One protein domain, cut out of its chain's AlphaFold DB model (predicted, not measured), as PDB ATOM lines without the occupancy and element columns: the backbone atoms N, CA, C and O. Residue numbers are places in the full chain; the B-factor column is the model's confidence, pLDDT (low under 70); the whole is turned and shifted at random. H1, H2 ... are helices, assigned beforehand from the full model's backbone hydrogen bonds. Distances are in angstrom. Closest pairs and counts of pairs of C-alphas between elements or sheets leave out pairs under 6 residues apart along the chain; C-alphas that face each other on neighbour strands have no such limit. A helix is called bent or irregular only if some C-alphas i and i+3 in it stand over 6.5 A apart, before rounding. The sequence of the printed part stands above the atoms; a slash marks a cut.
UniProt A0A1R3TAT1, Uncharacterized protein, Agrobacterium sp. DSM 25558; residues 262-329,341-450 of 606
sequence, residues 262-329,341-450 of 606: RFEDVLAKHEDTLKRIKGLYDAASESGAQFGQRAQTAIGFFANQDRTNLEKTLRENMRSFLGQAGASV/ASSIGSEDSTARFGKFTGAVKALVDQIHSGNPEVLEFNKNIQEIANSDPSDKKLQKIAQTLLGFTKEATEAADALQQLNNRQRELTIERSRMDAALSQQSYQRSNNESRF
ATOM      1  N   ARG A 262      22.511  13.709 -13.635       60.94
ATOM      2  CA  ARG A 262      21.852  13.191 -12.427       60.94
ATOM      3  C   ARG A 262      22.722  13.313 -11.179       60.94
ATOM      4  O   ARG A 262      22.177  13.480 -10.093       60.94
ATOM      5  N   PHE A 263      24.040  13.198 -11.324       60.97
ATOM      6  CA  PHE A 263      24.977  13.288 -10.211       60.97
ATOM      7  C   PHE A 263      25.145  14.739  -9.733       60.97
ATOM      8  O   PHE A 263      24.942  15.031  -8.554       60.97
ATOM      9  N   GLU A 264      25.413  15.652 -10.669       64.69
ATOM     10  CA  GLU A 264      25.531  17.093 -10.408       64.69
ATOM     11  C   GLU A 264      24.237  17.658  -9.793       64.69
ATOM     12  O   GLU A 264      24.286  18.390  -8.803       64.69
ATOM     13  N   ASP A 265      23.069  17.225 -10.286       69.06
ATOM     14  CA  ASP A 265      21.761  17.581  -9.721       69.06
ATOM     15  C   ASP A 265      21.593  17.128  -8.260       69.06
ATOM     16  O   ASP A 265      20.900  17.784  -7.478       69.06
ATOM     17  N   VAL A 266      22.161  15.978  -7.883       67.25
ATOM     18  CA  VAL A 266      22.077  15.456  -6.509       67.25
ATOM     19  C   VAL A 266      22.970  16.264  -5.573       67.25
ATOM     20  O   VAL A 266      22.511  16.625  -4.491       67.25
ATOM     21  N   LEU A 267      24.191  16.613  -5.987       68.31
ATOM     22  CA  LEU A 267      25.072  17.466  -5.184       68.31
ATOM     23  C   LEU A 267      24.520  18.889  -5.027       68.31
ATOM     24  O   LEU A 267      24.554  19.437  -3.925       68.31
ATOM     25  N   ALA A 268      23.933  19.465  -6.080       69.19
ATOM     26  CA  ALA A 268      23.257  20.758  -5.985       69.19
ATOM     27  C   ALA A 268      22.096  20.715  -4.971       69.19
ATOM     28  O   ALA A 268      21.961  21.595  -4.118       69.19
ATOM     29  N   LYS A 269      21.293  19.640  -4.991       70.81
ATOM     30  CA  LYS A 269      20.215  19.421  -4.008       70.81
ATOM     31  C   LYS A 269      20.733  19.215  -2.584       70.81
ATOM     32  O   LYS A 269      20.059  19.640  -1.642       70.81
ATOM     33  N   HIS A 270      21.887  18.574  -2.417       75.69
ATOM     34  CA  HIS A 270      22.549  18.433  -1.121       75.69
ATOM     35  C   HIS A 270      22.949  19.806  -0.562       75.69
ATOM     36  O   HIS A 270      22.605  20.141   0.572       75.69
ATOM     37  N   GLU A 271      23.581  20.652  -1.380       70.38
ATOM     38  CA  GLU A 271      23.957  22.014  -0.982       70.38
ATOM     39  C   GLU A 271      22.728  22.849  -0.582       70.38
ATOM     40  O   GLU A 271      22.715  23.498   0.471       70.38
ATOM     41  N   ASP A 272      21.658  22.786  -1.376       71.50
ATOM     42  CA  ASP A 272      20.389  23.448  -1.064       71.50
ATOM     43  C   ASP A 272      19.764  22.915   0.230       71.50
ATOM     44  O   ASP A 272      19.220  23.680   1.033       71.50
ATOM     45  N   THR A 273      19.878  21.608   0.475       68.44
ATOM     46  CA  THR A 273      19.415  20.982   1.715       68.44
ATOM     47  C   THR A 273      20.191  21.506   2.917       68.44
ATOM     48  O   THR A 273      19.571  21.890   3.911       68.44
ATOM     49  N   LEU A 274      21.519  21.620   2.831       72.12
ATOM     50  CA  LEU A 274      22.339  22.194   3.900       72.12
ATOM     51  C   LEU A 274      21.983  23.664   4.170       72.12
ATOM     52  O   LEU A 274      21.791  24.042   5.332       72.12
ATOM     53  N   LYS A 275      21.819  24.482   3.121       74.44
ATOM     54  CA  LYS A 275      21.368  25.884   3.244       74.44
ATOM     55  C   LYS A 275      20.012  25.972   3.936       74.44
ATOM     56  O   LYS A 275      19.806  26.812   4.812       74.44
ATOM     57  N   ARG A 276      19.093  25.077   3.581       68.88
ATOM     58  CA  ARG A 276      17.748  25.030   4.149       68.88
ATOM     59  C   ARG A 276      17.733  24.567   5.601       68.88
ATOM     60  O   ARG A 276      17.020  25.155   6.408       68.88
ATOM     61  N   ILE A 277      18.516  23.544   5.941       70.25
ATOM     62  CA  ILE A 277      18.691  23.080   7.322       70.25
ATOM     63  C   ILE A 277      19.228  24.225   8.182       70.25
ATOM     64  O   ILE A 277      18.693  24.470   9.261       70.25
ATOM     65  N   LYS A 278      20.229  24.960   7.681       72.00
ATOM     66  CA  LYS A 278      20.765  26.144   8.356       72.00
ATOM     67  C   LYS A 278      19.690  27.214   8.564       72.00
ATOM     68  O   LYS A 278      19.457  27.604   9.697       72.00
ATOM     69  N   GLY A 279      18.970  27.609   7.513       67.62
ATOM     70  CA  GLY A 279      17.923  28.630   7.627       67.62
ATOM     71  C   GLY A 279      16.787  28.246   8.587       67.62
ATOM     72  O   GLY A 279      16.293  29.090   9.330       67.62
ATOM     73  N   LEU A 280      16.388  26.969   8.617       65.81
ATOM     74  CA  LEU A 280      15.390  26.471   9.571       65.81
ATOM     75  C   LEU A 280      15.898  26.491  11.010       65.81
ATOM     76  O   LEU A 280      15.115  26.745  11.923       65.81
ATOM     77  N   TYR A 281      17.179  26.201  11.208       68.81
ATOM     78  CA  TYR A 281      17.807  26.246  12.518       68.81
ATOM     79  C   TYR A 281      17.925  27.680  13.040       68.81
ATOM     80  O   TYR A 281      17.493  27.950  14.159       68.81
ATOM     81  N   ASP A 282      18.409  28.603  12.206       66.81
ATOM     82  CA  ASP A 282      18.541  30.021  12.551       66.81
ATOM     83  C   ASP A 282      17.163  30.598  12.933       66.81
ATOM     84  O   ASP A 282      16.990  31.138  14.024       66.81
ATOM     85  N   ALA A 283      16.129  30.338  12.125       63.03
ATOM     86  CA  ALA A 283      14.758  30.753  12.433       63.03
ATOM     87  C   ALA A 283      14.181  30.081  13.697       63.03
ATOM     88  O   ALA A 283      13.376  30.678  14.416       63.03
ATOM     89  N   ALA A 284      14.555  28.829  13.978       61.34
ATOM     90  CA  ALA A 284      14.121  28.118  15.180       61.34
ATOM     91  C   ALA A 284      14.775  28.666  16.452       61.34
ATOM     92  O   ALA A 284      14.136  28.664  17.501       61.34
ATOM     93  N   SER A 285      16.013  29.153  16.356       56.78
ATOM     94  CA  SER A 285      16.722  29.772  17.478       56.78
ATOM     95  C   SER A 285      16.058  31.076  17.944       56.78
ATOM     96  O   SER A 285      16.085  31.402  19.128       56.78
ATOM     97  N   GLU A 286      15.388  31.783  17.030       53.97
ATOM     98  CA  GLU A 286      14.730  33.069  17.286       53.97
ATOM     99  C   GLU A 286      13.253  32.944  17.703       53.97
ATOM    100  O   GLU A 286      12.603  33.941  18.024       53.97
ATOM    101  N   SER A 287      12.681  31.736  17.704       50.97
ATOM    102  CA  SER A 287      11.231  31.530  17.810       50.97
ATOM    103  C   SER A 287      10.821  30.567  18.931       50.97
ATOM    104  O   SER A 287      11.590  29.751  19.430       50.97
ATOM    105  N   GLY A 288       9.567  30.686  19.387       54.41
ATOM    106  CA  GLY A 288       9.050  29.934  20.536       54.41
ATOM    107  C   GLY A 288       8.992  28.407  20.340       54.41
ATOM    108  O   GLY A 288       9.014  27.889  19.224       54.41
ATOM    109  N   ALA A 289       8.822  27.672  21.447       54.41
ATOM    110  CA  ALA A 289       8.962  26.209  21.529       54.41
ATOM    111  C   ALA A 289       8.199  25.390  20.461       54.41
ATOM    112  O   ALA A 289       8.692  24.362  19.995       54.41
ATOM    113  N   GLN A 290       7.008  25.833  20.043       51.06
ATOM    114  CA  GLN A 290       6.212  25.136  19.023       51.06
ATOM    115  C   GLN A 290       6.798  25.261  17.608       51.06
ATOM    116  O   GLN A 290       6.688  24.323  16.815       51.06
ATOM    117  N   PHE A 291       7.433  26.390  17.280       48.72
ATOM    118  CA  PHE A 291       8.112  26.567  15.997       48.72
ATOM    119  C   PHE A 291       9.374  25.701  15.941       48.72
ATOM    120  O   PHE A 291       9.584  24.999  14.952       48.72
ATOM    121  N   GLY A 292      10.131  25.640  17.042       58.22
ATOM    122  CA  GLY A 292      11.302  24.769  17.166       58.22
ATOM    123  C   GLY A 292      10.999  23.290  16.880       58.22
ATOM    124  O   GLY A 292      11.725  22.646  16.126       58.22
ATOM    125  N   GLN A 293       9.882  22.751  17.385       56.94
ATOM    126  CA  GLN A 293       9.484  21.355  17.116       56.94
ATOM    127  C   GLN A 293       9.134  21.090  15.640       56.94
ATOM    128  O   GLN A 293       9.456  20.028  15.092       56.94
ATOM    129  N   ARG A 294       8.488  22.052  14.970       55.84
ATOM    130  CA  ARG A 294       8.138  21.935  13.543       55.84
ATOM    131  C   ARG A 294       9.375  22.036  12.657       55.84
ATOM    132  O   ARG A 294       9.537  21.216  11.753       55.84
ATOM    133  N   ALA A 295      10.269  22.975  12.959       59.97
ATOM    134  CA  ALA A 295      11.548  23.118  12.270       59.97
ATOM    135  C   ALA A 295      12.391  21.838  12.374       59.97
ATOM    136  O   ALA A 295      12.956  21.395  11.381       59.97
ATOM    137  N   GLN A 296      12.397  21.174  13.533       62.09
ATOM    138  CA  GLN A 296      13.124  19.914  13.732       62.09
ATOM    139  C   GLN A 296      12.593  18.761  12.885       62.09
ATOM    140  O   GLN A 296      13.376  18.043  12.267       62.09
ATOM    141  N   THR A 297      11.272  18.587  12.834       61.69
ATOM    142  CA  THR A 297      10.659  17.557  11.979       61.69
ATOM    143  C   THR A 297      11.036  17.784  10.516       61.69
ATOM    144  O   THR A 297      11.375  16.840   9.804       61.69
ATOM    145  N   ALA A 298      11.043  19.047  10.084       59.06
ATOM    146  CA  ALA A 298      11.432  19.427   8.737       59.06
ATOM    147  C   ALA A 298      12.931  19.183   8.468       59.06
ATOM    148  O   ALA A 298      13.267  18.574   7.457       59.06
ATOM    149  N   ILE A 299      13.826  19.570   9.387       66.44
ATOM    150  CA  ILE A 299      15.275  19.304   9.296       66.44
ATOM    151  C   ILE A 299      15.548  17.799   9.180       66.44
ATOM    152  O   ILE A 299      16.294  17.381   8.298       66.44
ATOM    153  N   GLY A 300      14.913  16.983  10.029       66.00
ATOM    154  CA  GLY A 300      15.045  15.526   9.980       66.00
ATOM    155  C   GLY A 300      14.545  14.938   8.660       66.00
ATOM    156  O   GLY A 300      15.206  14.083   8.079       66.00
ATOM    157  N   PHE A 301      13.416  15.432   8.146       68.75
ATOM    158  CA  PHE A 301      12.886  15.020   6.848       68.75
ATOM    159  C   PHE A 301      13.852  15.337   5.696       68.75
ATOM    160  O   PHE A 301      14.179  14.434   4.926       68.75
ATOM    161  N   PHE A 302      14.344  16.580   5.598       68.69
ATOM    162  CA  PHE A 302      15.260  16.973   4.520       68.69
ATOM    163  C   PHE A 302      16.569  16.197   4.584       68.69
ATOM    164  O   PHE A 302      17.008  15.667   3.569       68.69
ATOM    165  N   ALA A 303      17.147  16.055   5.775       72.12
ATOM    166  CA  ALA A 303      18.387  15.317   5.934       72.12
ATOM    167  C   ALA A 303      18.223  13.819   5.614       72.12
ATOM    168  O   ALA A 303      19.089  13.231   4.977       72.12
ATOM    169  N   ASN A 304      17.103  13.187   5.977       74.38
ATOM    170  CA  ASN A 304      16.858  11.784   5.622       74.38
ATOM    171  C   ASN A 304      16.652  11.591   4.112       74.38
ATOM    172  O   ASN A 304      17.125  10.605   3.539       74.38
ATOM    173  N   GLN A 305      15.956  12.526   3.461       72.88
ATOM    174  CA  GLN A 305      15.764  12.501   2.012       72.88
ATOM    175  C   GLN A 305      17.097  12.658   1.273       72.88
ATOM    176  O   GLN A 305      17.391  11.890   0.360       72.88
ATOM    177  N   ASP A 306      17.905  13.623   1.698       72.56
ATOM    178  CA  ASP A 306      19.224  13.901   1.141       72.56
ATOM    179  C   ASP A 306      20.178  12.717   1.329       72.56
ATOM    180  O   ASP A 306      20.737  12.204   0.362       72.56
ATOM    181  N   ARG A 307      20.222  12.152   2.542       79.31
ATOM    182  CA  ARG A 307      20.951  10.913   2.835       79.31
ATOM    183  C   ARG A 307      20.546   9.768   1.908       79.31
ATOM    184  O   ARG A 307      21.412   9.097   1.359       79.31
ATOM    185  N   THR A 308      19.246   9.556   1.708       76.50
ATOM    186  CA  THR A 308      18.741   8.480   0.836       76.50
ATOM    187  C   THR A 308      19.194   8.675  -0.612       76.50
ATOM    188  O   THR A 308      19.583   7.713  -1.276       76.50
ATOM    189  N   ASN A 309      19.161   9.916  -1.106       73.62
ATOM    190  CA  ASN A 309      19.611  10.243  -2.457       73.62
ATOM    191  C   ASN A 309      21.119  10.029  -2.607       73.62
ATOM    192  O   ASN A 309      21.539   9.366  -3.549       73.62
ATOM    193  N   LEU A 310      21.920  10.517  -1.658       76.25
ATOM    194  CA  LEU A 310      23.371  10.351  -1.670       76.25
ATOM    195  C   LEU A 310      23.790   8.880  -1.539       76.25
ATOM    196  O   LEU A 310      24.652   8.430  -2.287       76.25
ATOM    197  N   GLU A 311      23.151   8.094  -0.665       78.50
ATOM    198  CA  GLU A 311      23.401   6.648  -0.543       78.50
ATOM    199  C   GLU A 311      23.032   5.896  -1.830       78.50
ATOM    200  O   GLU A 311      23.720   4.952  -2.228       78.50
ATOM    201  N   LYS A 312      21.947   6.301  -2.504       78.69
ATOM    202  CA  LYS A 312      21.562   5.736  -3.800       78.69
ATOM    203  C   LYS A 312      22.597   6.066  -4.874       78.69
ATOM    204  O   LYS A 312      23.049   5.146  -5.550       78.69
ATOM    205  N   THR A 313      22.992   7.331  -4.990       75.56
ATOM    206  CA  THR A 313      24.009   7.799  -5.936       75.56
ATOM    207  C   THR A 313      25.350   7.112  -5.702       75.56
ATOM    208  O   THR A 313      25.947   6.594  -6.642       75.56
ATOM    209  N   LEU A 314      25.786   7.011  -4.443       76.25
ATOM    210  CA  LEU A 314      26.976   6.258  -4.058       76.25
ATOM    211  C   LEU A 314      26.877   4.813  -4.558       76.25
ATOM    212  O   LEU A 314      27.766   4.336  -5.257       76.25
ATOM    213  N   ARG A 315      25.770   4.119  -4.275       76.56
ATOM    214  CA  ARG A 315      25.573   2.725  -4.698       76.56
ATOM    215  C   ARG A 315      25.557   2.561  -6.223       76.56
ATOM    216  O   ARG A 315      26.098   1.580  -6.727       76.56
ATOM    217  N   GLU A 316      24.935   3.482  -6.953       76.00
ATOM    218  CA  GLU A 316      24.896   3.476  -8.423       76.00
ATOM    219  C   GLU A 316      26.292   3.693  -9.022       76.00
ATOM    220  O   GLU A 316      26.715   2.913  -9.878       76.00
ATOM    221  N   ASN A 317      27.050   4.657  -8.501       75.44
ATOM    222  CA  ASN A 317      28.417   4.934  -8.943       75.44
ATOM    223  C   ASN A 317      29.382   3.798  -8.591       75.44
ATOM    224  O   ASN A 317      30.227   3.438  -9.407       75.44
ATOM    225  N   MET A 318      29.195   3.136  -7.446       76.88
ATOM    226  CA  MET A 318      29.964   1.938  -7.103       76.88
ATOM    227  C   MET A 318      29.646   0.742  -8.016       76.88
ATOM    228  O   MET A 318      30.539  -0.031  -8.356       76.88
ATOM    229  N   ARG A 319      28.396   0.591  -8.475       73.94
ATOM    230  CA  ARG A 319      28.044  -0.416  -9.497       73.94
ATOM    231  C   ARG A 319      28.636  -0.074 -10.865       73.94
ATOM    232  O   ARG A 319      29.091  -0.974 -11.565       73.94
ATOM    233  N   SER A 320      28.660   1.208 -11.230       71.69
ATOM    234  CA  SER A 320      29.332   1.688 -12.444       71.69
ATOM    235  C   SER A 320      30.835   1.398 -12.393       71.69
ATOM    236  O   SER A 320      31.384   0.865 -13.355       71.69
ATOM    237  N   PHE A 321      31.478   1.630 -11.241       74.81
ATOM    238  CA  PHE A 321      32.868   1.245 -10.996       74.81
ATOM    239  C   PHE A 321      33.091  -0.253 -11.223       74.81
ATOM    240  O   PHE A 321      34.029  -0.601 -11.927       74.81
ATOM    241  N   LEU A 322      32.226  -1.143 -10.715       69.56
ATOM    242  CA  LEU A 322      32.339  -2.584 -10.993       69.56
ATOM    243  C   LEU A 322      32.296  -2.890 -12.497       69.56
ATOM    244  O   LEU A 322      33.088  -3.693 -12.986       69.56
ATOM    245  N   GLY A 323      31.414  -2.216 -13.239       66.69
ATOM    246  CA  GLY A 323      31.335  -2.342 -14.695       66.69
ATOM    247  C   GLY A 323      32.591  -1.836 -15.413       66.69
ATOM    248  O   GLY A 323      33.088  -2.499 -16.317       66.69
ATOM    249  N   GLN A 324      33.142  -0.692 -14.998       64.75
ATOM    250  CA  GLN A 324      34.315  -0.067 -15.625       64.75
ATOM    251  C   GLN A 324      35.633  -0.749 -15.235       64.75
ATOM    252  O   GLN A 324      36.492  -0.965 -16.087       64.75
ATOM    253  N   ALA A 325      35.776  -1.154 -13.973       59.88
ATOM    254  CA  ALA A 325      36.892  -1.959 -13.488       59.88
ATOM    255  C   ALA A 325      36.864  -3.383 -14.077       59.88
ATOM    256  O   ALA A 325      37.921  -3.984 -14.280       59.88
ATOM    257  N   GLY A 326      35.671  -3.905 -14.395       54.88
ATOM    258  CA  GLY A 326      35.465  -5.190 -15.070       54.88
ATOM    259  C   GLY A 326      35.608  -5.154 -16.601       54.88
ATOM    260  O   GLY A 326      35.885  -6.181 -17.220       54.88
ATOM    261  N   ALA A 327      35.486  -3.993 -17.252       43.84
ATOM    262  CA  ALA A 327      35.456  -3.900 -18.712       43.84
ATOM    263  C   ALA A 327      36.855  -3.935 -19.361       43.84
ATOM    264  O   ALA A 327      37.408  -2.935 -19.809       43.84
ATOM    265  N   SER A 328      37.373  -5.151 -19.543       39.50
ATOM    266  CA  SER A 328      37.441  -5.648 -20.925       39.50
ATOM    267  C   SER A 328      37.006  -7.113 -20.972       39.50
ATOM    268  O   SER A 328      37.807  -8.019 -21.182       39.50
ATOM    269  N   VAL A 329      35.719  -7.360 -20.771       40.69
ATOM    270  CA  VAL A 329      35.109  -8.599 -21.248       40.69
ATOM    271  C   VAL A 329      33.823  -8.212 -21.964       40.69
ATOM    272  O   VAL A 329      33.071  -7.350 -21.515       40.69
ATOM    273  N   ALA A 341      34.469 -11.672  -6.405       44.03
ATOM    274  CA  ALA A 341      35.737 -11.432  -5.699       44.03
ATOM    275  C   ALA A 341      36.872 -12.433  -6.027       44.03
ATOM    276  O   ALA A 341      38.055 -12.129  -5.864       44.03
ATOM    277  N   SER A 342      36.508 -13.631  -6.485       44.44
ATOM    278  CA  SER A 342      37.358 -14.719  -6.961       44.44
ATOM    279  C   SER A 342      38.093 -14.460  -8.289       44.44
ATOM    280  O   SER A 342      39.098 -15.125  -8.524       44.44
ATOM    281  N   SER A 343      37.674 -13.508  -9.135       49.59
ATOM    282  CA  SER A 343      38.395 -13.134 -10.371       49.59
ATOM    283  C   SER A 343      39.428 -12.014 -10.165       49.59
ATOM    284  O   SER A 343      40.328 -11.838 -10.989       49.59
ATOM    285  N   ILE A 344      39.341 -11.277  -9.049       51.53
ATOM    286  CA  ILE A 344      40.277 -10.209  -8.672       51.53
ATOM    287  C   ILE A 344      41.400 -10.820  -7.823       51.53
ATOM    288  O   ILE A 344      41.211 -11.163  -6.651       51.53
ATOM    289  N   GLY A 345      42.569 -10.986  -8.446       48.44
ATOM    290  CA  GLY A 345      43.722 -11.730  -7.926       48.44
ATOM    291  C   GLY A 345      44.302 -12.768  -8.901       48.44
ATOM    292  O   GLY A 345      45.306 -13.392  -8.580       48.44
ATOM    293  N   SER A 346      43.703 -12.948 -10.084       55.69
ATOM    294  CA  SER A 346      44.299 -13.687 -11.207       55.69
ATOM    295  C   SER A 346      45.537 -12.966 -11.779       55.69
ATOM    296  O   SER A 346      45.728 -11.764 -11.555       55.69
ATOM    297  N   GLU A 347      46.379 -13.668 -12.551       54.81
ATOM    298  CA  GLU A 347      47.526 -13.050 -13.250       54.81
ATOM    299  C   GLU A 347      47.100 -11.824 -14.080       54.81
ATOM    300  O   GLU A 347      47.758 -10.785 -14.028       54.81
ATOM    301  N   ASP A 348      45.937 -11.886 -14.735       58.25
ATOM    302  CA  ASP A 348      45.387 -10.795 -15.548       58.25
ATOM    303  C   ASP A 348      45.009  -9.544 -14.741       58.25
ATOM    304  O   ASP A 348      45.211  -8.414 -15.194       58.25
ATOM    305  N   SER A 349      44.475  -9.702 -13.527       58.91
ATOM    306  CA  SER A 349      44.105  -8.559 -12.679       58.91
ATOM    307  C   SER A 349      45.328  -7.935 -11.996       58.91
ATOM    308  O   SER A 349      45.397  -6.710 -11.860       58.91
ATOM    309  N   THR A 350      46.346  -8.738 -11.675       61.62
ATOM    310  CA  THR A 350      47.664  -8.252 -11.227       61.62
ATOM    311  C   THR A 350      48.408  -7.520 -12.346       61.62
ATOM    312  O   THR A 350      48.995  -6.464 -12.109       61.62
ATOM    313  N   ALA A 351      48.313  -7.998 -13.590       63.03
ATOM    314  CA  ALA A 351      48.883  -7.324 -14.756       63.03
ATOM    315  C   ALA A 351      48.214  -5.966 -15.059       63.03
ATOM    316  O   ALA A 351      48.881  -5.035 -15.520       63.03
ATOM    317  N   ARG A 352      46.908  -5.839 -14.781       67.62
ATOM    318  CA  ARG A 352      46.109  -4.621 -15.004       67.62
ATOM    319  C   ARG A 352      46.299  -3.547 -13.944       67.62
ATOM    320  O   ARG A 352      46.542  -2.393 -14.289       67.62
ATOM    321  N   PHE A 353      46.157  -3.915 -12.672       72.44
ATOM    322  CA  PHE A 353      46.140  -2.957 -11.563       72.44
ATOM    323  C   PHE A 353      47.479  -2.878 -10.818       72.44
ATOM    324  O   PHE A 353      47.694  -1.943 -10.049       72.44
ATOM    325  N   GLY A 354      48.418  -3.797 -11.065       82.88
ATOM    326  CA  GLY A 354      49.750  -3.773 -10.466       82.88
ATOM    327  C   GLY A 354      49.697  -3.743  -8.937       82.88
ATOM    328  O   GLY A 354      49.056  -4.578  -8.305       82.88
ATOM    329  N   LYS A 355      50.344  -2.741  -8.326       86.50
ATOM    330  CA  LYS A 355      50.351  -2.555  -6.862       86.50
ATOM    331  C   LYS A 355      48.959  -2.255  -6.276       86.50
ATOM    332  O   LYS A 355      48.767  -2.427  -5.078       86.50
ATOM    333  N   PHE A 356      47.987  -1.838  -7.093       83.25
ATOM    334  CA  PHE A 356      46.642  -1.474  -6.634       83.25
ATOM    335  C   PHE A 356      45.673  -2.661  -6.532       83.25
ATOM    336  O   PHE A 356      44.570  -2.488  -6.020       83.25
ATOM    337  N   THR A 357      46.056  -3.864  -6.981       80.62
ATOM    338  CA  THR A 357      45.160  -5.036  -7.024       80.62
ATOM    339  C   THR A 357      44.522  -5.351  -5.671       80.62
ATOM    340  O   THR A 357      43.330  -5.644  -5.619       80.62
ATOM    341  N   GLY A 358      45.276  -5.233  -4.571       82.19
ATOM    342  CA  GLY A 358      44.746  -5.447  -3.221       82.19
ATOM    343  C   GLY A 358      43.676  -4.424  -2.824       82.19
ATOM    344  O   GLY A 358      42.622  -4.806  -2.325       82.19
ATOM    345  N   ALA A 359      43.907  -3.139  -3.112       84.56
ATOM    346  CA  ALA A 359      42.946  -2.072  -2.829       84.56
ATOM    347  C   ALA A 359      41.669  -2.223  -3.671       84.56
ATOM    348  O   ALA A 359      40.564  -2.084  -3.152       84.56
ATOM    349  N   VAL A 360      41.809  -2.563  -4.959       83.19
ATOM    350  CA  VAL A 360      40.666  -2.816  -5.852       83.19
ATOM    351  C   VAL A 360      39.859  -4.016  -5.359       83.19
ATOM    352  O   VAL A 360      38.639  -3.926  -5.283       83.19
ATOM    353  N   LYS A 361      40.521  -5.110  -4.962       80.81
ATOM    354  CA  LYS A 361      39.853  -6.285  -4.386       80.81
ATOM    355  C   LYS A 361      39.050  -5.926  -3.139       80.81
ATOM    356  O   LYS A 361      37.868  -6.243  -3.083       80.81
ATOM    357  N   ALA A 362      39.669  -5.222  -2.190       84.62
ATOM    358  CA  ALA A 362      39.018  -4.818  -0.947       84.62
ATOM    359  C   ALA A 362      37.761  -3.978  -1.208       84.62
ATOM    360  O   ALA A 362      36.704  -4.265  -0.650       84.62
ATOM    361  N   LEU A 363      37.839  -2.997  -2.114       82.12
ATOM    362  CA  LEU A 363      36.677  -2.189  -2.477       82.12
ATOM    363  C   LEU A 363      35.581  -3.035  -3.134       82.12
ATOM    364  O   LEU A 363      34.403  -2.862  -2.836       82.12
ATOM    365  N   VAL A 364      35.940  -3.974  -4.011       78.00
ATOM    366  CA  VAL A 364      34.958  -4.877  -4.625       78.00
ATOM    367  C   VAL A 364      34.279  -5.761  -3.581       78.00
ATOM    368  O   VAL A 364      33.054  -5.894  -3.618       78.00
ATOM    369  N   ASP A 365      35.021  -6.309  -2.623       78.94
ATOM    370  CA  ASP A 365      34.465  -7.095  -1.517       78.94
ATOM    371  C   ASP A 365      33.502  -6.249  -0.665       78.94
ATOM    372  O   ASP A 365      32.381  -6.669  -0.366       78.94
ATOM    373  N   GLN A 366      33.888  -5.008  -0.362       78.75
ATOM    374  CA  GLN A 366      33.066  -4.041   0.365       78.75
ATOM    375  C   GLN A 366      31.749  -3.723  -0.358       78.75
ATOM    376  O   GLN A 366      30.684  -3.718   0.268       78.75
ATOM    377  N   ILE A 367      31.780  -3.536  -1.684       77.00
ATOM    378  CA  ILE A 367      30.570  -3.327  -2.498       77.00
ATOM    379  C   ILE A 367      29.642  -4.544  -2.414       77.00
ATOM    380  O   ILE A 367      28.435  -4.370  -2.242       77.00
ATOM    381  N   HIS A 368      30.185  -5.766  -2.494       75.50
ATOM    382  CA  HIS A 368      29.396  -6.998  -2.369       75.50
ATOM    383  C   HIS A 368      28.779  -7.151  -0.976       75.50
ATOM    384  O   HIS A 368      27.623  -7.554  -0.864       75.50
ATOM    385  N   SER A 369      29.504  -6.772   0.081       78.38
ATOM    386  CA  SER A 369      28.965  -6.752   1.449       78.38
ATOM    387  C   SER A 369      27.968  -5.614   1.717       78.38
ATOM    388  O   SER A 369      27.366  -5.566   2.787       78.38
ATOM    389  N   GLY A 370      27.768  -4.708   0.753       72.12
ATOM    390  CA  GLY A 370      26.828  -3.591   0.854       72.12
ATOM    391  C   GLY A 370      27.355  -2.356   1.593       72.12
ATOM    392  O   GLY A 370      26.590  -1.408   1.763       72.12
ATOM    393  N   ASN A 371      28.637  -2.332   1.967       78.31
ATOM    394  CA  ASN A 371      29.284  -1.251   2.718       78.31
ATOM    395  C   ASN A 371      30.524  -0.732   1.966       78.31
ATOM    396  O   ASN A 371      31.644  -0.986   2.398       78.31
ATOM    397  N   PRO A 372      30.363  -0.050   0.816       78.56
ATOM    398  CA  PRO A 372      31.500   0.443   0.040       78.56
ATOM    399  C   PRO A 372      32.229   1.593   0.753       78.56
ATOM    400  O   PRO A 372      31.634   2.646   0.987       78.56
ATOM    401  N   GLU A 373      33.530   1.443   1.021       86.25
ATOM    402  CA  GLU A 373      34.358   2.474   1.670       86.25
ATOM    403  C   GLU A 373      35.265   3.174   0.647       86.25
ATOM    404  O   GLU A 373      36.492   3.079   0.654       86.25
ATOM    405  N   VAL A 374      34.640   3.917  -0.269       87.38
ATOM    406  CA  VAL A 374      35.341   4.584  -1.383       87.38
ATOM    407  C   VAL A 374      36.378   5.621  -0.929       87.38
ATOM    408  O   VAL A 374      37.407   5.791  -1.582       87.38
ATOM    409  N   LEU A 375      36.142   6.290   0.206       88.44
ATOM    410  CA  LEU A 375      37.085   7.258   0.778       88.44
ATOM    411  C   LEU A 375      38.384   6.569   1.217       88.44
ATOM    412  O   LEU A 375      39.477   7.063   0.937       88.44
ATOM    413  N   GLU A 376      38.269   5.403   1.857       90.38
ATOM    414  CA  GLU A 376      39.418   4.597   2.270       90.38
ATOM    415  C   GLU A 376      40.145   4.009   1.060       90.38
ATOM    416  O   GLU A 376      41.370   4.091   0.973       90.38
ATOM    417  N   PHE A 377      39.398   3.509   0.072       91.12
ATOM    418  CA  PHE A 377      39.977   3.059  -1.189       91.12
ATOM    419  C   PHE A 377      40.820   4.154  -1.852       91.12
ATOM    420  O   PHE A 377      41.989   3.925  -2.155       91.12
ATOM    421  N   ASN A 378      40.273   5.358  -2.033       89.69
ATOM    422  CA  ASN A 378      41.000   6.460  -2.662       89.69
ATOM    423  C   ASN A 378      42.253   6.857  -1.889       89.69
ATOM    424  O   ASN A 378      43.282   7.138  -2.506       89.69
ATOM    425  N   LYS A 379      42.179   6.859  -0.557       92.75
ATOM    426  CA  LYS A 379      43.336   7.103   0.302       92.75
ATOM    427  C   LYS A 379      44.428   6.062   0.044       92.75
ATOM    428  O   LYS A 379      45.567   6.439  -0.221       92.75
ATOM    429  N   ASN A 380      44.070   4.781  -0.008       91.06
ATOM    430  CA  ASN A 380      45.004   3.696  -0.316       91.06
ATOM    431  C   ASN A 380      45.606   3.834  -1.729       91.06
ATOM    432  O   ASN A 380      46.803   3.619  -1.914       91.06
ATOM    433  N   ILE A 381      44.816   4.245  -2.732       91.00
ATOM    434  CA  ILE A 381      45.329   4.530  -4.084       91.00
ATOM    435  C   ILE A 381      46.343   5.681  -4.057       91.00
ATOM    436  O   ILE A 381      47.407   5.574  -4.665       91.00
ATOM    437  N   GLN A 382      46.054   6.770  -3.345       92.06
ATOM    438  CA  GLN A 382      46.976   7.903  -3.223       92.06
ATOM    439  C   GLN A 382      48.263   7.513  -2.486       92.06
ATOM    440  O   GLN A 382      49.349   7.868  -2.938       92.06
ATOM    441  N   GLU A 383      48.172   6.746  -1.398       93.31
ATOM    442  CA  GLU A 383      49.333   6.253  -0.649       93.31
ATOM    443  C   GLU A 383      50.239   5.368  -1.517       93.31
ATOM    444  O   GLU A 383      51.452   5.583  -1.574       93.31
ATOM    445  N   ILE A 384      49.659   4.427  -2.270       90.25
ATOM    446  CA  ILE A 384      50.415   3.561  -3.182       90.25
ATOM    447  C   ILE A 384      51.026   4.381  -4.327       90.25
ATOM    448  O   ILE A 384      52.193   4.171  -4.662       90.25
ATOM    449  N   ALA A 385      50.293   5.331  -4.913       89.38
ATOM    450  CA  ALA A 385      50.824   6.210  -5.956       89.38
ATOM    451  C   ALA A 385      51.999   7.057  -5.441       89.38
ATOM    452  O   ALA A 385      53.014   7.195  -6.121       89.38
ATOM    453  N   ASN A 386      51.906   7.571  -4.215       92.50
ATOM    454  CA  ASN A 386      52.951   8.385  -3.596       92.50
ATOM    455  C   ASN A 386      54.190   7.578  -3.173       92.50
ATOM    456  O   ASN A 386      55.229   8.176  -2.905       92.50
ATOM    457  N   SER A 387      54.115   6.240  -3.144       92.62
ATOM    458  CA  SER A 387      55.273   5.380  -2.851       92.62
ATOM    459  C   SER A 387      56.352   5.419  -3.941       92.62
ATOM    460  O   SER A 387      57.526   5.214  -3.641       92.62
ATOM    461  N   ASP A 388      55.969   5.698  -5.191       89.94
ATOM    462  CA  ASP A 388      56.896   5.913  -6.303       89.94
ATOM    463  C   ASP A 388      56.345   6.988  -7.260       89.94
ATOM    464  O   ASP A 388      55.686   6.682  -8.261       89.94
ATOM    465  N   PRO A 389      56.604   8.275  -6.968       89.94
ATOM    466  CA  PRO A 389      56.135   9.383  -7.797       89.94
ATOM    467  C   PRO A 389      56.734   9.399  -9.212       89.94
ATOM    468  O   PRO A 389      56.210  10.079 -10.093       89.94
ATOM    469  N   SER A 390      57.842   8.682  -9.437       90.00
ATOM    470  CA  SER A 390      58.570   8.679 -10.709       90.00
ATOM    471  C   SER A 390      58.020   7.665 -11.720       90.00
ATOM    472  O   SER A 390      58.192   7.839 -12.933       90.00
ATOM    473  N   ASP A 391      57.294   6.646 -11.250       89.00
ATOM    474  CA  ASP A 391      56.659   5.637 -12.093       89.00
ATOM    475  C   ASP A 391      55.400   6.192 -12.788       89.00
ATOM    476  O   ASP A 391      54.281   6.184 -12.268       89.00
ATOM    477  N   LYS A 392      55.572   6.636 -14.038       87.31
ATOM    478  CA  LYS A 392      54.481   7.155 -14.881       87.31
ATOM    479  C   LYS A 392      53.345   6.150 -15.099       87.31
ATOM    480  O   LYS A 392      52.204   6.571 -15.297       87.31
ATOM    481  N   LYS A 393      53.628   4.841 -15.111       79.75
ATOM    482  CA  LYS A 393      52.603   3.805 -15.305       79.75
ATOM    483  C   LYS A 393      51.761   3.670 -14.039       79.75
ATOM    484  O   LYS A 393      50.534   3.660 -14.140       79.75
ATOM    485  N   LEU A 394      52.402   3.651 -12.870       82.88
ATOM    486  CA  LEU A 394      51.735   3.646 -11.566       82.88
ATOM    487  C   LEU A 394      50.823   4.870 -11.400       82.88
ATOM    488  O   LEU A 394      49.644   4.716 -11.087       82.88
ATOM    489  N   GLN A 395      51.333   6.068 -11.704       85.19
ATOM    490  CA  GLN A 395      50.563   7.317 -11.629       85.19
ATOM    491  C   GLN A 395      49.338   7.308 -12.553       85.19
ATOM    492  O   GLN A 395      48.251   7.726 -12.159       85.19
ATOM    493  N   LYS A 396      49.476   6.785 -13.778       82.69
ATOM    494  CA  LYS A 396      48.366   6.709 -14.737       82.69
ATOM    495  C   LYS A 396      47.263   5.746 -14.285       82.69
ATOM    496  O   LYS A 396      46.083   6.043 -14.467       82.69
ATOM    497  N   ILE A 397      47.631   4.607 -13.694       77.81
ATOM    498  CA  ILE A 397      46.658   3.657 -13.132       77.81
ATOM    499  C   ILE A 397      45.949   4.291 -11.931       77.81
ATOM    500  O   ILE A 397      44.723   4.251 -11.873       77.81
ATOM    501  N   ALA A 398      46.687   4.955 -11.035       80.25
ATOM    502  CA  ALA A 398      46.111   5.672  -9.899       80.25
ATOM    503  C   ALA A 398      45.090   6.731 -10.338       80.25
ATOM    504  O   ALA A 398      43.964   6.739  -9.850       80.25
ATOM    505  N   GLN A 399      45.447   7.579 -11.309       81.69
ATOM    506  CA  GLN A 399      44.547   8.601 -11.855       81.69
ATOM    507  C   GLN A 399      43.285   7.998 -12.477       81.69
ATOM    508  O   GLN A 399      42.205   8.563 -12.343       81.69
ATOM    509  N   THR A 400      43.414   6.846 -13.136       79.50
ATOM    510  CA  THR A 400      42.279   6.143 -13.746       79.50
ATOM    511  C   THR A 400      41.337   5.596 -12.670       79.50
ATOM    512  O   THR A 400      40.132   5.809 -12.749       79.50
ATOM    513  N   LEU A 401      41.886   4.954 -11.633       78.88
ATOM    514  CA  LEU A 401      41.113   4.423 -10.505       78.88
ATOM    515  C   LEU A 401      40.405   5.536  -9.723       78.88
ATOM    516  O   LEU A 401      39.214   5.413  -9.458       78.88
ATOM    517  N   LEU A 402      41.104   6.638  -9.428       81.31
ATOM    518  CA  LEU A 402      40.517   7.824  -8.793       81.31
ATOM    519  C   LEU A 402      39.463   8.493  -9.688       81.31
ATOM    520  O   LEU A 402      38.472   9.020  -9.194       81.31
ATOM    521  N   GLY A 403      39.654   8.463 -11.009       75.56
ATOM    522  CA  GLY A 403      38.673   8.950 -11.976       75.56
ATOM    523  C   GLY A 403      37.374   8.147 -11.942       75.56
ATOM    524  O   GLY A 403      36.298   8.739 -11.949       75.56
ATOM    525  N   PHE A 404      37.460   6.816 -11.838       76.75
ATOM    526  CA  PHE A 404      36.281   5.946 -11.750       76.75
ATOM    527  C   PHE A 404      35.510   6.101 -10.437       76.75
ATOM    528  O   PHE A 404      34.297   5.901 -10.409       76.75
ATOM    529  N   THR A 405      36.190   6.451  -9.345       80.75
ATOM    530  CA  THR A 405      35.564   6.620  -8.030       80.75
ATOM    531  C   THR A 405      35.204   8.063  -7.702       80.75
ATOM    532  O   THR A 405      34.570   8.288  -6.673       80.75
ATOM    533  N   LYS A 406      35.551   9.044  -8.545       83.38
ATOM    534  CA  LYS A 406      35.364  10.479  -8.272       83.38
ATOM    535  C   LYS A 406      33.956  10.819  -7.772       83.38
ATOM    536  O   LYS A 406      33.803  11.333  -6.671       83.38
ATOM    537  N   GLU A 407      32.926  10.465  -8.535       79.00
ATOM    538  CA  GLU A 407      31.532  10.774  -8.181       79.00
ATOM    539  C   GLU A 407      31.070  10.019  -6.919       79.00
ATOM    540  O   GLU A 407      30.340  10.547  -6.083       79.00
ATOM    541  N   ALA A 408      31.523   8.774  -6.733       78.12
ATOM    542  CA  ALA A 408      31.259   8.019  -5.506       78.12
ATOM    543  C   ALA A 408      31.919   8.677  -4.278       78.12
ATOM    544  O   ALA A 408      31.337   8.708  -3.199       78.12
ATOM    545  N   THR A 409      33.109   9.247  -4.457       82.75
ATOM    546  CA  THR A 409      33.871   9.948  -3.412       82.75
ATOM    547  C   THR A 409      33.147  11.206  -2.972       82.75
ATOM    548  O   THR A 409      32.892  11.384  -1.788       82.75
ATOM    549  N   GLU A 410      32.729  12.029  -3.930       81.44
ATOM    550  CA  GLU A 410      31.980  13.257  -3.668       81.44
ATOM    551  C   GLU A 410      30.632  12.967  -2.971       81.44
ATOM    552  O   GLU A 410      30.251  13.674  -2.037       81.44
ATOM    553  N   ALA A 411      29.940  11.877  -3.334       76.56
ATOM    554  CA  ALA A 411      28.740  11.429  -2.616       76.56
ATOM    555  C   ALA A 411      29.040  10.957  -1.179       76.56
ATOM    556  O   ALA A 411      28.262  11.233  -0.261       76.56
ATOM    557  N   ALA A 412      30.152  10.249  -0.966       81.19
ATOM    558  CA  ALA A 412      30.572   9.798   0.359       81.19
ATOM    559  C   ALA A 412      30.983  10.972   1.268       81.19
ATOM    560  O   ALA A 412      30.592  11.003   2.437       81.19
ATOM    561  N   ASP A 413      31.683  11.971   0.727       83.94
ATOM    562  CA  ASP A 413      32.028  13.204   1.440       83.94
ATOM    563  C   ASP A 413      30.772  13.996   1.830       83.94
ATOM    564  O   ASP A 413      30.636  14.424   2.980       83.94
ATOM    565  N   ALA A 414      29.810  14.138   0.914       81.12
ATOM    566  CA  ALA A 414      28.522  14.778   1.192       81.12
ATOM    567  C   ALA A 414      27.746  14.058   2.315       81.12
ATOM    568  O   ALA A 414      27.204  14.698   3.221       81.12
ATOM    569  N   LEU A 415      27.751  12.716   2.331       81.19
ATOM    570  CA  LEU A 415      27.166  11.927   3.425       81.19
ATOM    571  C   LEU A 415      27.862  12.185   4.764       81.19
ATOM    572  O   LEU A 415      27.195  12.307   5.796       81.19
ATOM    573  N   GLN A 416      29.193  12.269   4.772       85.44
ATOM    574  CA  GLN A 416      29.952  12.562   5.985       85.44
ATOM    575  C   GLN A 416      29.642  13.969   6.513       85.44
ATOM    576  O   GLN A 416      29.395  14.131   7.711       85.44
ATOM    577  N   GLN A 417      29.589  14.969   5.630       85.25
ATOM    578  CA  GLN A 417      29.217  16.343   5.977       85.25
ATOM    579  C   GLN A 417      27.808  16.416   6.573       85.25
ATOM    580  O   GLN A 417      27.619  17.004   7.642       85.25
ATOM    581  N   LEU A 418      26.835  15.753   5.942       80.75
ATOM    582  CA  LEU A 418      25.458  15.685   6.432       80.75
ATOM    583  C   LEU A 418      25.381  15.076   7.841       80.75
ATOM    584  O   LEU A 418      24.733  15.636   8.729       80.75
ATOM    585  N   ASN A 419      26.080  13.960   8.069       83.62
ATOM    586  CA  ASN A 419      26.117  13.283   9.367       83.62
ATOM    587  C   ASN A 419      26.754  14.155  10.459       83.62
ATOM    588  O   ASN A 419      26.237  14.227  11.576       83.62
ATOM    589  N   ASN A 420      27.862  14.832  10.149       83.75
ATOM    590  CA  ASN A 420      28.518  15.746  11.084       83.75
ATOM    591  C   ASN A 420      27.589  16.903  11.452       83.75
ATOM    592  O   ASN A 420      27.398  17.185  12.637       83.75
ATOM    593  N   ARG A 421      26.921  17.498  10.457       78.75
ATOM    594  CA  ARG A 421      25.988  18.599  10.692       78.75
ATOM    595  C   ARG A 421      24.794  18.178  11.549       78.75
ATOM    596  O   ARG A 421      24.397  18.915  12.448       78.75
ATOM    597  N   GLN A 422      24.240  16.984  11.335       76.19
ATOM    598  CA  GLN A 422      23.175  16.445  12.190       76.19
ATOM    599  C   GLN A 422      23.624  16.265  13.650       76.19
ATOM    600  O   GLN A 422      22.862  16.570  14.574       76.19
ATOM    601  N   ARG A 423      24.854  15.782  13.875       78.88
ATOM    602  CA  ARG A 423      25.413  15.624  15.228       78.88
ATOM    603  C   ARG A 423      25.580  16.970  15.924       78.88
ATOM    604  O   ARG A 423      25.144  17.104  17.064       78.88
ATOM    605  N   GLU A 424      26.148  17.960  15.240       78.31
ATOM    606  CA  GLU A 424      26.298  19.321  15.768       78.31
ATOM    607  C   GLU A 424      24.954  19.911  16.198       78.31
ATOM    608  O   GLU A 424      24.798  20.319  17.347       78.31
ATOM    609  N   LEU A 425      23.954  19.859  15.313       72.00
ATOM    610  CA  LEU A 425      22.609  20.370  15.588       72.00
ATOM    611  C   LEU A 425      21.958  19.678  16.794       72.00
ATOM    612  O   LEU A 425      21.259  20.311  17.585       72.00
ATOM    613  N   THR A 426      22.202  18.378  16.965       72.25
ATOM    614  CA  THR A 426      21.699  17.616  18.118       72.25
ATOM    615  C   THR A 426      22.356  18.075  19.422       72.25
ATOM    616  O   THR A 426      21.676  18.247  20.438       72.25
ATOM    617  N   ILE A 427      23.671  18.308  19.402       73.81
ATOM    618  CA  ILE A 427      24.429  18.777  20.568       73.81
ATOM    619  C   ILE A 427      24.004  20.196  20.945       73.81
ATOM    620  O   ILE A 427      23.704  20.442  22.115       73.81
ATOM    621  N   GLU A 428      23.944  21.123  19.989       70.06
ATOM    622  CA  GLU A 428      23.541  22.508  20.255       70.06
ATOM    623  C   GLU A 428      22.136  22.577  20.862       70.06
ATOM    624  O   GLU A 428      21.924  23.253  21.872       70.06
ATOM    625  N   ARG A 429      21.201  21.769  20.346       68.31
ATOM    626  CA  ARG A 429      19.868  21.628  20.933       68.31
ATOM    627  C   ARG A 429      19.918  21.136  22.374       68.31
ATOM    628  O   ARG A 429      19.251  21.713  23.224       68.31
ATOM    629  N   SER A 430      20.677  20.079  22.662       69.69
ATOM    630  CA  SER A 430      20.744  19.533  24.025       69.69
ATOM    631  C   SER A 430      21.193  20.588  25.041       69.69
ATOM    632  O   SER A 430      20.663  20.654  26.149       69.69
ATOM    633  N   ARG A 431      22.107  21.479  24.631       71.81
ATOM    634  CA  ARG A 431      22.561  22.613  25.444       71.81
ATOM    635  C   ARG A 431      21.468  23.663  25.608       71.81
ATOM    636  O   ARG A 431      21.268  24.148  26.718       71.81
ATOM    637  N   MET A 432      20.749  23.990  24.537       67.94
ATOM    638  CA  MET A 432      19.628  24.930  24.585       67.94
ATOM    639  C   MET A 432      18.492  24.418  25.482       67.94
ATOM    640  O   MET A 432      18.022  25.150  26.351       67.94
ATOM    641  N   ASP A 433      18.083  23.158  25.327       69.56
ATOM    642  CA  ASP A 433      17.033  22.528  26.135       69.56
ATOM    643  C   ASP A 433      17.445  22.484  27.620       69.56
ATOM    644  O   ASP A 433      16.643  22.806  28.501       69.56
ATOM    645  N   ALA A 434      18.716  22.174  27.909       70.25
ATOM    646  CA  ALA A 434      19.263  22.234  29.263       70.25
ATOM    647  C   ALA A 434      19.235  23.662  29.839       70.25
ATOM    648  O   ALA A 434      18.818  23.849  30.982       70.25
ATOM    649  N   ALA A 435      19.606  24.674  29.050       71.31
ATOM    650  CA  ALA A 435      19.571  26.073  29.471       71.31
ATOM    651  C   ALA A 435      18.135  26.559  29.748       71.31
ATOM    652  O   ALA A 435      17.879  27.188  30.776       71.31
ATOM    653  N   LEU A 436      17.174  26.221  28.881       74.25
ATOM    654  CA  LEU A 436      15.754  26.546  29.062       74.25
ATOM    655  C   LEU A 436      15.151  25.830  30.278       74.25
ATOM    656  O   LEU A 436      14.398  26.428  31.055       74.25
ATOM    657  N   SER A 437      15.497  24.558  30.485       74.06
ATOM    658  CA  SER A 437      15.100  23.798  31.673       74.06
ATOM    659  C   SER A 437      15.669  24.422  32.948       74.06
ATOM    660  O   SER A 437      14.937  24.656  33.909       74.06
ATOM    661  N   GLN A 438      16.946  24.802  32.937       75.38
ATOM    662  CA  GLN A 438      17.576  25.465  34.071       75.38
ATOM    663  C   GLN A 438      16.924  26.823  34.364       75.38
ATOM    664  O   GLN A 438      16.646  27.139  35.521       75.38
ATOM    665  N   GLN A 439      16.616  27.606  33.330       75.69
ATOM    666  CA  GLN A 439      15.954  28.896  33.484       75.69
ATOM    667  C   GLN A 439      14.526  28.746  34.029       75.69
ATOM    668  O   GLN A 439      14.135  29.475  34.940       75.69
ATOM    669  N   SER A 440      13.741  27.803  33.503       76.38
ATOM    670  CA  SER A 440      12.382  27.533  33.993       76.38
ATOM    671  C   SER A 440      12.380  27.030  35.440       76.38
ATOM    672  O   SER A 440      11.592  27.518  36.250       76.38
ATOM    673  N   TYR A 441      13.319  26.151  35.797       77.25
ATOM    674  CA  TYR A 441      13.515  25.687  37.167       77.25
ATOM    675  C   TYR A 441      13.847  26.844  38.123       77.25
ATOM    676  O   TYR A 441      13.238  26.970  39.185       77.25
ATOM    677  N   GLN A 442      14.760  27.738  37.731       82.38
ATOM    678  CA  GLN A 442      15.095  28.923  38.524       82.38
ATOM    679  C   GLN A 442      13.899  29.865  38.695       82.38
ATOM    680  O   GLN A 442      13.649  30.323  39.809       82.38
ATOM    681  N   ARG A 443      13.131  30.129  37.628       78.94
ATOM    682  CA  ARG A 443      11.914  30.956  37.706       78.94
ATOM    683  C   ARG A 443      10.897  30.357  38.675       78.94
ATOM    684  O   ARG A 443      10.460  31.058  39.582       78.94
ATOM    685  N   SER A 444      10.589  29.067  38.536       81.00
ATOM    686  CA  SER A 444       9.628  28.372  39.402       81.00
ATOM    687  C   SER A 444      10.076  28.354  40.868       81.00
ATOM    688  O   SER A 444       9.275  28.603  41.772       81.00
ATOM    689  N   ASN A 445      11.370  28.142  41.123       85.56
ATOM    690  CA  ASN A 445      11.924  28.204  42.472       85.56
ATOM    691  C   ASN A 445      11.857  29.612  43.068       85.56
ATOM    692  O   ASN A 445      11.513  29.758  44.241       85.56
ATOM    693  N   ASN A 446      12.192  30.643  42.293       87.06
ATOM    694  CA  ASN A 446      12.138  32.029  42.756       87.06
ATOM    695  C   ASN A 446      10.701  32.456  43.058       87.06
ATOM    696  O   ASN A 446      10.454  33.056  44.101       87.06
ATOM    697  N   GLU A 447       9.752  32.081  42.204       85.31
ATOM    698  CA  GLU A 447       8.325  32.306  42.421       85.31
ATOM    699  C   GLU A 447       7.827  31.585  43.682       85.31
ATOM    700  O   GLU A 447       7.214  32.195  44.559       85.31
ATOM    701  N   SER A 448       8.187  30.310  43.848       86.00
ATOM    702  CA  SER A 448       7.844  29.528  45.043       86.00
ATOM    703  C   SER A 448       8.423  30.139  46.324       86.00
ATOM    704  O   SER A 448       7.746  30.194  47.351       86.00
ATOM    705  N   ARG A 449       9.673  30.625  46.282       87.06
ATOM    706  CA  ARG A 449      10.315  31.319  47.411       87.06
ATOM    707  C   ARG A 449       9.628  32.644  47.723       87.06
ATOM    708  O   ARG A 449       9.407  32.932  48.895       87.06
ATOM    709  N   PHE A 450       9.267  33.416  46.698       87.69
ATOM    710  CA  PHE A 450       8.557  34.682  46.848       87.69
ATOM    711  C   PHE A 450       7.215  34.487  47.563       87.69
ATOM    712  O   PHE A 450       6.973  35.119  48.592       87.69
TER     713      PHE A 450
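What this domain is: This is residues 262 to 329 and 341 to 450 of the 606 residues of an uncharacterized protein of Agrobacterium sp. DSM 25558 (UniProt A0A1R3TAT1). A small head of H3, H4 and arm H5a sits at one end of a rod, from which long arm H5b runs over part of the H1 and H2 hairpin and sticks out with residues 434 to 450. The printed part has 178 residues, 156 of them in the five named helices H1 to H5 in that order along the chain, with no named strand; its class is all helix, a mostly aligned bundle of helices and arms, only just loose, close to extended, with a radius of gyration of the C-alphas of 23.6 A and spans of 86 by 32 by 30 A.

How they stand to each other: The hub H5, residues 392 to 450, assigned as one helix by its hydrogen bonds, is bent: C-alphas 404 and 407 are 7.7 A apart, and arms H5a, 392 to 404, and H5b, 407 to 450, stand at a steep tilt of 55 degrees. With residues 407 to 422 alone H5b touches H2, residues 289 to 326, opposite ways at a shallow tilt of 17 degrees; closest C-alphas Leu 314 and Ala 408, 4.9 A. H1, residues 262 to 285, forms a hairpin with H2; closest C-alphas Ala 284 and Gly 292, 4.8 A. H4, residues 374 to 386, forms hairpins with H5a and with irregular H3, residues 347 to 368, whose C-alphas 352 and 355 are 9.4 A apart; closest C-alphas Ala 385 and Gln 395, 5.8 A, and Ala 359 and Phe 377, 6.2 A. O i to N i+4 pairs are within hydrogen-bond range throughout, but 13 of 18 in H3.

Where its parts are: H2 spans 55.0 A and H5b 64.2 A, from C-alpha 407 at (31.532, 10.774, -8.181) to C-alpha 450 at (8.557, 34.682, 46.848).

The domain as a whole: Residues 330 to 340 are not printed; C-alphas 329 and 341 are 15.8 A apart. Mean pLDDT of the printed part is 73.8, with 57 residues under 70, among them 279 to 302.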